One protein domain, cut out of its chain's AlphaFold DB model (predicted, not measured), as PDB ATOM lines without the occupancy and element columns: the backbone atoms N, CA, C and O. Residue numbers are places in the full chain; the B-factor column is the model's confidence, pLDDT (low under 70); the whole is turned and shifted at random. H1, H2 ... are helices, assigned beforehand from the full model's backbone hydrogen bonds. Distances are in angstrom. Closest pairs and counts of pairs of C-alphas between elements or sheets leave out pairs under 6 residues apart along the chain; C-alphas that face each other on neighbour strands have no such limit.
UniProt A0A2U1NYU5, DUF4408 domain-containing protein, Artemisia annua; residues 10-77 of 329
ATOM      1  N   LEU A  10       2.087  31.591 -72.146       88.62
ATOM      2  CA  LEU A  10       1.475  31.004 -70.948       88.62
ATOM      3  C   LEU A  10       1.592  31.937 -69.731       88.62
ATOM      4  O   LEU A  10       0.616  32.133 -69.010       88.62
ATOM      5  N   LYS A  11       2.763  32.551 -69.514       89.56
ATOM      6  CA  LYS A  11       2.976  33.503 -68.411       89.56
ATOM      7  C   LYS A  11       2.123  34.760 -68.573       89.56
ATOM      8  O   LYS A  11       1.518  35.196 -67.601       89.56
ATOM      9  N   ILE A  12       2.027  35.304 -69.787       91.56
ATOM     10  CA  ILE A  12       1.173  36.466 -70.088       91.56
ATOM     11  C   ILE A  12      -0.304  36.144 -69.805       91.56
ATOM     12  O   ILE A  12      -0.992  36.956 -69.190       91.56
ATOM     13  N   LEU A  13      -0.773  34.947 -70.178       92.88
ATOM     14  CA  LEU A  13      -2.139  34.490 -69.901       92.88
ATOM     15  C   LEU A  13      -2.399  34.296 -68.398       92.88
ATOM     16  O   LEU A  13      -3.441  34.710 -67.901       92.88
ATOM     17  N   LEU A  14      -1.453  33.726 -67.646       90.25
ATOM     18  CA  LEU A  14      -1.578  33.600 -66.187       90.25
ATOM     19  C   LEU A  14      -1.612  34.971 -65.492       90.25
ATOM     20  O   LEU A  14      -2.384  35.167 -64.554       90.25
ATOM     21  N   ILE A  15      -0.823  35.938 -65.972       93.06
ATOM     22  CA  ILE A  15      -0.823  37.316 -65.463       93.06
ATOM     23  C   ILE A  15      -2.163  38.006 -65.762       93.06
ATOM     24  O   ILE A  15      -2.744  38.601 -64.854       93.06
ATOM     25  N   SER A  16      -2.699  37.903 -66.983       92.88
ATOM     26  CA  SER A  16      -3.984  38.529 -67.319       92.88
ATOM     27  C   SER A  16      -5.159  37.891 -66.570       92.88
ATOM     28  O   SER A  16      -5.989  38.619 -66.027       92.88
ATOM     29  N   VAL A  17      -5.193  36.559 -66.437       94.56
ATOM     30  CA  VAL A  17      -6.186  35.845 -65.612       94.56
ATOM     31  C   VAL A  17      -6.092  36.262 -64.141       94.56
ATOM     32  O   VAL A  17      -7.124  36.501 -63.518       94.56
ATOM     33  N   SER A  18      -4.883  36.425 -63.593       91.69
ATOM     34  CA  SER A  18      -4.684  36.910 -62.219       91.69
ATOM     35  C   SER A  18      -5.219  38.338 -62.026       91.69
ATOM     36  O   SER A  18      -5.992  38.589 -61.102       91.69
ATOM     37  N   ILE A  19      -4.908  39.259 -62.945       94.50
ATOM     38  CA  ILE A  19      -5.400  40.649 -62.906       94.50
ATOM     39  C   ILE A  19      -6.935  40.701 -63.005       94.50
ATOM     40  O   ILE A  19      -7.575  41.420 -62.238       94.50
ATOM     41  N   ILE A  20      -7.537  39.914 -63.903       92.62
ATOM     42  CA  ILE A  20      -8.999  39.819 -64.053       92.62
ATOM     43  C   ILE A  20      -9.637  39.217 -62.791       92.62
ATOM     44  O   ILE A  20     -10.658  39.723 -62.325       92.62
ATOM     45  N   SER A  21      -9.021  38.190 -62.198       90.69
ATOM     46  CA  SER A  21      -9.471  37.573 -60.945       90.69
ATOM     47  C   SER A  21      -9.469  38.572 -59.783       90.69
ATOM     48  O   SER A  21     -10.478  38.711 -59.089       90.69
ATOM     49  N   VAL A  22      -8.390  39.346 -59.611       92.69
ATOM     50  CA  VAL A  22      -8.312  40.410 -58.594       92.69
ATOM     51  C   VAL A  22      -9.356  41.498 -58.857       92.69
ATOM     52  O   VAL A  22     -10.061  41.896 -57.932       92.69
ATOM     53  N   ALA A  23      -9.532  41.941 -60.106       89.19
ATOM     54  CA  ALA A  23     -10.534  42.949 -60.457       89.19
ATOM     55  C   ALA A  23     -11.977  42.481 -60.172       89.19
ATOM     56  O   ALA A  23     -12.788  43.257 -59.659       89.19
ATOM     57  N   MET A  24     -12.295  41.211 -60.447       88.62
ATOM     58  CA  MET A  24     -13.586  40.610 -60.095       88.62
ATOM     59  C   MET A  24     -13.741  40.412 -58.584       88.62
ATOM     60  O   MET A  24     -14.800  40.716 -58.045       88.62
ATOM     61  N   SER A  25     -12.686  39.994 -57.880       84.94
ATOM     62  CA  SER A  25     -12.689  39.852 -56.416       84.94
ATOM     63  C   SER A  25     -12.932  41.193 -55.720       84.94
ATOM     64  O   SER A  25     -13.719  41.258 -54.780       84.94
ATOM     65  N   VAL A  26     -12.337  42.282 -56.220       86.81
ATOM     66  CA  VAL A  26     -12.605  43.647 -55.739       86.81
ATOM     67  C   VAL A  26     -14.035  44.082 -56.070       86.81
ATOM     68  O   VAL A  26     -14.702  44.672 -55.228       86.81
ATOM     69  N   ARG A  27     -14.568  43.762 -57.257       81.81
ATOM     70  CA  ARG A  27     -15.975  44.065 -57.587       81.81
ATOM     71  C   ARG A  27     -16.994  43.238 -56.799       81.81
ATOM     72  O   ARG A  27     -18.103  43.720 -56.601       81.81
ATOM     73  N   LEU A  28     -16.625  42.048 -56.328       77.62
ATOM     74  CA  LEU A  28     -17.416  41.247 -55.390       77.62
ATOM     75  C   LEU A  28     -17.291  41.760 -53.950       77.62
ATOM     76  O   LEU A  28     -18.281  41.760 -53.220       77.62
ATOM     77  N   SER A  29     -16.111  42.234 -53.540       78.81
ATOM     78  CA  SER A  29     -15.912  42.760 -52.190       78.81
ATOM     79  C   SER A  29     -16.495  44.159 -52.005       78.81
ATOM     80  O   SER A  29     -17.067  44.402 -50.955       78.81
ATOM     81  N   VAL A  30     -16.457  45.059 -52.994       78.38
ATOM     82  CA  VAL A  30     -17.038  46.418 -52.897       78.38
ATOM     83  C   VAL A  30     -18.481  46.444 -52.353       78.38
ATOM     84  O   VAL A  30     -18.696  47.146 -51.366       78.38
ATOM     85  N   PRO A  31     -19.470  45.698 -52.894       76.00
ATOM     86  CA  PRO A  31     -20.822  45.684 -52.331       76.00
ATOM     87  C   PRO A  31     -20.885  45.014 -50.950       76.00
ATOM     88  O   PRO A  31     -21.668  45.450 -50.112       76.00
ATOM     89  N   LEU A  32     -20.047  44.003 -50.691       70.81
ATOM     90  CA  LEU A  32     -19.993  43.269 -49.420       70.81
ATOM     91  C   LEU A  32     -19.404  44.120 -48.280       70.81
ATOM     92  O   LEU A  32     -19.904  44.122 -47.159       70.81
ATOM     93  N   ILE A  33     -18.355  44.883 -48.591       73.44
ATOM     94  CA  ILE A  33     -17.749  45.887 -47.720       73.44
ATOM     95  C   ILE A  33     -18.731  47.041 -47.541       73.44
ATOM     96  O   ILE A  33     -18.865  47.521 -46.429       73.44
ATOM     97  N   HIS A  34     -19.445  47.477 -48.586       76.19
ATOM     98  CA  HIS A  34     -20.409  48.575 -48.480       76.19
ATOM     99  C   HIS A  34     -21.597  48.235 -47.569       76.19
ATOM    100  O   HIS A  34     -21.960  49.055 -46.730       76.19
ATOM    101  N   THR A  35     -22.199  47.044 -47.678       71.44
ATOM    102  CA  THR A  35     -23.281  46.644 -46.759       71.44
ATOM    103  C   THR A  35     -22.775  46.559 -45.320       71.44
ATOM    104  O   THR A  35     -23.337  47.216 -44.449       71.44
ATOM    105  N   PHE A  36     -21.654  45.869 -45.086       74.50
ATOM    106  CA  PHE A  36     -21.010  45.785 -43.769       74.50
ATOM    107  C   PHE A  36     -20.590  47.164 -43.213       74.50
ATOM    108  O   PHE A  36     -20.716  47.426 -42.016       74.50
ATOM    109  N   ALA A  37     -20.131  48.076 -44.076       75.00
ATOM    110  CA  ALA A  37     -19.727  49.434 -43.715       75.00
ATOM    111  C   ALA A  37     -20.905  50.324 -43.300       75.00
ATOM    112  O   ALA A  37     -20.720  51.248 -42.510       75.00
ATOM    113  N   VAL A  38     -22.105  50.049 -43.820       76.81
ATOM    114  CA  VAL A  38     -23.329  50.798 -43.513       76.81
ATOM    115  C   VAL A  38     -24.095  50.196 -42.326       76.81
ATOM    116  O   VAL A  38     -24.726  50.959 -41.597       76.81
ATOM    117  N   THR A  39     -24.031  48.879 -42.081       72.81
ATOM    118  CA  THR A  39     -24.749  48.231 -40.958       72.81
ATOM    119  C   THR A  39     -23.878  47.991 -39.725       72.81
ATOM    120  O   THR A  39     -24.207  48.476 -38.643       72.81
ATOM    121  N   GLU A  40     -22.751  47.290 -39.866       76.69
ATOM    122  CA  GLU A  40     -21.957  46.816 -38.723       76.69
ATOM    123  C   GLU A  40     -20.983  47.876 -38.218       76.69
ATOM    124  O   GLU A  40     -20.793  48.048 -37.014       76.69
ATOM    125  N   LEU A  41     -20.371  48.626 -39.134       78.06
ATOM    126  CA  LEU A  41     -19.344  49.615 -38.804       78.06
ATOM    127  C   LEU A  41     -19.856  50.727 -37.865       78.06
ATOM    128  O   LEU A  41     -19.144  51.026 -36.908       78.06
ATOM    129  N   PRO A  42     -21.081  51.280 -38.011       79.69
ATOM    130  CA  PRO A  42     -21.653  52.202 -37.025       79.69
ATOM    131  C   PRO A  42     -21.854  51.568 -35.640       79.69
ATOM    132  O   PRO A  42     -21.620  52.229 -34.626       79.69
ATOM    133  N   VAL A  43     -22.238  50.288 -35.575       79.81
ATOM    134  CA  VAL A  43     -22.415  49.555 -34.310       79.81
ATOM    135  C   VAL A  43     -21.060  49.349 -33.632       79.81
ATOM    136  O   VAL A  43     -20.884  49.758 -32.484       79.81
ATOM    137  N   ILE A  44     -20.076  48.819 -34.362       81.81
ATOM    138  CA  ILE A  44     -18.691  48.631 -33.904       81.81
ATOM    139  C   ILE A  44     -18.092  49.969 -33.441       81.81
ATOM    140  O   ILE A  44     -17.523  50.055 -32.353       81.81
ATOM    141  N   TRP A  45     -18.288  51.044 -34.207       80.06
ATOM    142  CA  TRP A  45     -17.841  52.394 -33.859       80.06
ATOM    143  C   TRP A  45     -18.521  52.926 -32.589       80.06
ATOM    144  O   TRP A  45     -17.857  53.510 -31.735       80.06
ATOM    145  N   SER A  46     -19.818  52.660 -32.389       80.19
ATOM    146  CA  SER A  46     -20.539  53.035 -31.161       80.19
ATOM    147  C   SER A  46     -20.050  52.281 -29.912       80.19
ATOM    148  O   SER A  46     -20.025  52.851 -28.813       80.19
ATOM    149  N   VAL A  47     -19.598  51.030 -30.081       81.62
ATOM    150  CA  VAL A  47     -18.939  50.238 -29.032       81.62
ATOM    151  C   VAL A  47     -17.562  50.825 -28.729       81.62
ATOM    152  O   VAL A  47     -17.284  51.095 -27.565       81.62
ATOM    153  N   ILE A  48     -16.746  51.124 -29.748       80.62
ATOM    154  CA  ILE A  48     -15.429  51.767 -29.588       80.62
ATOM    155  C   ILE A  48     -15.560  53.121 -28.868       80.62
ATOM    156  O   ILE A  48     -14.868  53.358 -27.881       80.62
ATOM    157  N   ILE A  49     -16.501  53.981 -29.270       79.94
ATOM    158  CA  ILE A  49     -16.783  55.263 -28.595       79.94
ATOM    159  C   ILE A  49     -17.262  55.047 -27.150       79.94
ATOM    160  O   ILE A  49     -16.878  55.790 -26.246       79.94
ATOM    161  N   SER A  50     -18.087  54.028 -26.897       77.31
ATOM    162  CA  SER A  50     -18.531  53.705 -25.536       77.31
ATOM    163  C   SER A  50     -17.414  53.146 -24.658       77.31
ATOM    164  O   SER A  50     -17.420  53.383 -23.453       77.31
ATOM    165  N   TRP A  51     -16.442  52.466 -25.256       72.50
ATOM    166  CA  TRP A  51     -15.234  51.981 -24.602       72.50
ATOM    167  C   TRP A  51     -14.237  53.131 -24.353       72.50
ATOM    168  O   TRP A  51     -13.552  53.137 -23.337       72.50
ATOM    169  N   LEU A  52     -14.231  54.178 -25.191       75.69
ATOM    170  CA  LEU A  52     -13.478  55.426 -24.965       75.69
ATOM    171  C   LEU A  52     -14.035  56.306 -23.823       75.69
ATOM    172  O   LEU A  52     -13.437  57.334 -23.498       75.69
ATOM    173  N   LYS A  53     -15.159  55.941 -23.189       79.31
ATOM    174  CA  LYS A  53     -15.687  56.673 -22.021       79.31
ATOM    175  C   LYS A  53     -14.686  56.610 -20.848       79.31
ATOM    176  O   LYS A  53     -14.046  55.575 -20.661       79.31
ATOM    177  N   PRO A  54     -14.596  57.654 -19.994       76.12
ATOM    178  CA  PRO A  54     -13.527  57.799 -18.999       76.12
ATOM    179  C   PRO A  54     -13.173  56.573 -18.128       76.12
ATOM    180  O   PRO A  54     -11.978  56.330 -17.967       76.12
ATOM    181  N   PRO A  55     -14.118  55.773 -17.582       78.62
ATOM    182  CA  PRO A  55     -13.751  54.611 -16.762       78.62
ATOM    183  C   PRO A  55     -13.206  53.431 -17.583       78.62
ATOM    184  O   PRO A  55     -12.386  52.663 -17.086       78.62
ATOM    185  N   TYR A  56     -13.638  53.280 -18.837       83.94
ATOM    186  CA  TYR A  56     -13.223  52.180 -19.709       83.94
ATOM    187  C   TYR A  56     -11.914  52.491 -20.448       83.94
ATOM    188  O   TYR A  56     -11.136  51.576 -20.702       83.94
ATOM    189  N   LEU A  57     -11.614  53.775 -20.686       87.00
ATOM    190  CA  LEU A  57     -10.383  54.256 -21.326       87.00
ATOM    191  C   LEU A  57      -9.098  53.695 -20.683       87.00
ATOM    192  O   LEU A  57      -8.156  53.344 -21.390       87.00
ATOM    193  N   TYR A  58      -9.061  53.543 -19.355       87.06
ATOM    194  CA  TYR A  58      -7.927  52.910 -18.668       87.06
ATOM    195  C   TYR A  58      -7.778  51.427 -19.048       87.06
ATOM    196  O   TYR A  58      -6.666  50.956 -19.280       87.06
ATOM    197  N   VAL A  59      -8.886  50.691 -19.188       87.88
ATOM    198  CA  VAL A  59      -8.876  49.288 -19.639       87.88
ATOM    199  C   VAL A  59      -8.402  49.186 -21.094       87.88
ATOM    200  O   VAL A  59      -7.617  48.288 -21.391       87.88
ATOM    201  N   ILE A  60      -8.774  50.135 -21.969       90.25
ATOM    202  CA  ILE A  60      -8.212  50.235 -23.334       90.25
ATOM    203  C   ILE A  60      -6.692  50.315 -23.277       90.25
ATOM    204  O   ILE A  60      -5.999  49.512 -23.896       90.25
ATOM    205  N   ILE A  61      -6.174  51.313 -22.559       90.12
ATOM    206  CA  ILE A  61      -4.759  51.673 -22.607       90.12
ATOM    207  C   ILE A  61      -3.908  50.521 -22.061       90.12
ATOM    208  O   ILE A  61      -2.919  50.152 -22.689       90.12
ATOM    209  N   ASN A  62      -4.338  49.874 -20.974       89.75
ATOM    210  CA  ASN A  62      -3.661  48.680 -20.464       89.75
ATOM    211  C   ASN A  62      -3.759  47.481 -21.420       89.75
ATOM    212  O   ASN A  62      -2.780  46.748 -21.550       89.75
ATOM    213  N   LEU A  63      -4.880  47.283 -22.127       92.31
ATOM    214  CA  LEU A  63      -4.992  46.217 -23.130       92.31
ATOM    215  C   LEU A  63      -4.082  46.474 -24.341       92.31
ATOM    216  O   LEU A  63      -3.428  45.549 -24.810       92.31
ATOM    217  N   ILE A  64      -3.974  47.720 -24.813       93.38
ATOM    218  CA  ILE A  64      -3.042  48.103 -25.886       93.38
ATOM    219  C   ILE A  64      -1.591  47.901 -25.433       93.38
ATOM    220  O   ILE A  64      -0.810  47.292 -26.162       93.38
ATOM    221  N   ILE A  65      -1.230  48.335 -24.219       93.69
ATOM    222  CA  ILE A  65       0.104  48.105 -23.640       93.69
ATOM    223  C   ILE A  65       0.395  46.602 -23.526       93.69
ATOM    224  O   ILE A  65       1.487  46.170 -23.887       93.69
ATOM    225  N   PHE A  66      -0.576  45.790 -23.097       94.19
ATOM    226  CA  PHE A  66      -0.439  44.334 -23.027       94.19
ATOM    227  C   PHE A  66      -0.262  43.694 -24.412       94.19
ATOM    228  O   PHE A  66       0.616  42.851 -24.575       94.19
ATOM    229  N   ILE A  67      -1.029  44.115 -25.422       93.75
ATOM    230  CA  ILE A  67      -0.885  43.640 -26.808       93.75
ATOM    231  C   ILE A  67       0.497  44.007 -27.365       93.75
ATOM    232  O   ILE A  67       1.147  43.160 -27.974       93.75
ATOM    233  N   ILE A  68       0.983  45.227 -27.117       91.56
ATOM    234  CA  ILE A  68       2.325  45.656 -27.531       91.56
ATOM    235  C   ILE A  68       3.400  44.837 -26.803       91.56
ATOM    236  O   ILE A  68       4.290  44.313 -27.462       91.56
ATOM    237  N   ALA A  69       3.302  44.657 -25.483       92.06
ATOM    238  CA  ALA A  69       4.262  43.879 -24.694       92.06
ATOM    239  C   ALA A  69       4.269  42.380 -25.052       92.06
ATOM    240  O   ALA A  69       5.321  41.741 -25.057       92.06
ATOM    241  N   ALA A  70       3.108  41.810 -25.386       89.50
ATOM    242  CA  ALA A  70       3.006  40.451 -25.908       89.50
ATOM    243  C   ALA A  70       3.618  40.351 -27.314       89.50
ATOM    244  O   ALA A  70       4.379  39.422 -27.578       89.50
ATOM    245  N   SER A  71       3.343  41.327 -28.188       87.56
ATOM    246  CA  SER A  71       3.878  41.393 -29.552       87.56
ATOM    247  C   SER A  71       5.402  41.534 -29.569       87.56
ATOM    248  O   SER A  71       6.073  40.752 -30.239       87.56
ATOM    249  N   THR A  72       5.983  42.440 -28.773       86.81
ATOM    250  CA  THR A  72       7.445  42.598 -28.683       86.81
ATOM    251  C   THR A  72       8.114  41.365 -28.081       86.81
ATOM    252  O   THR A  72       9.158  40.945 -28.580       86.81
ATOM    253  N   ARG A  73       7.497  40.712 -27.083       73.62
ATOM    254  CA  ARG A  73       7.974  39.417 -26.568       73.62
ATOM    255  C   ARG A  73       7.950  38.329 -27.647       73.62
ATOM    256  O   ARG A  73       8.881  37.530 -27.709       73.62
ATOM    257  N   PHE A  74       6.922  38.298 -28.496       64.12
ATOM    258  CA  PHE A  74       6.802  37.307 -29.569       64.12
ATOM    259  C   PHE A  74       7.771  37.580 -30.730       64.12
ATOM    260  O   PHE A  74       8.419  36.653 -31.204       64.12
ATOM    261  N   GLN A  75       7.945  38.844 -31.135       64.88
ATOM    262  CA  GLN A  75       8.923  39.251 -32.151       64.88
ATOM    263  C   GLN A  75      10.362  38.982 -31.699       64.88
ATOM    264  O   GLN A  75      11.131  38.387 -32.449       64.88
ATOM    265  N   HIS A  76      10.718  39.325 -30.456       55.19
ATOM    266  CA  HIS A  76      12.049  39.023 -29.923       55.19
ATOM    267  C   HIS A  76      12.318  37.507 -29.890       55.19
ATOM    268  O   HIS A  76      13.382  37.057 -30.303       55.19
ATOM    269  N   ASN A  77      11.322  36.701 -29.506       60.28
ATOM    270  CA  ASN A  77      11.427  35.240 -29.544       60.28
ATOM    271  C   ASN A  77      11.531  34.666 -30.973       60.28
ATOM    272  O   ASN A  77      12.025  33.554 -31.142       60.28
TER     273      ASN A  77
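This is residues 10 to 77 of the 329 residues of the protein "DUF4408 domain-containing protein" of Artemisia annua (UniProt A0A2U1NYU5). What shape is this model? It is a flat, open hook: the long helix H1, kinked near residue 36, makes a corner with H2, which folds back from it. What makes it up? The printed part has 68 residues with two named helices, H1 then H2, and no named strand: all helix. It is extended, radius of gyration of the C-alphas 20.5 A, spanning 59 by 39 by 8 A.

Is the first helix straight? H1, residues 10 to 51, has a kink of 49 degrees near residue 36. How does the second stand to it? H2, residues 54 to 77, is close but not clearly touching, with the closest C-alphas, of Trp 51 and Leu 57, 6.3 A apart. They run opposite ways at a shallow tilt of 34.9 degrees, only just short of steep. Are the backbones helical? O i to N i+4 pairs are within hydrogen-bond range in 33 of 38 cases in H1 and 18 of 20 in H2.

Where does H1 begin? C-alpha 10 is at (1.475, 31.004, -70.948), and H1 measures 53.5 A. Where does H2 end? C-alpha 77 is at (11.427, 35.240, -29.544), and H2 measures 35.3 A.

How large is it? The two farthest C-alphas, of Leu 10 and Pro 55, are 61.0 A apart. Is it continuous? The printed part has no cut, and the link from H1 to H2 is tight. Where is confidence low? Residues 74 to 77 are under 70.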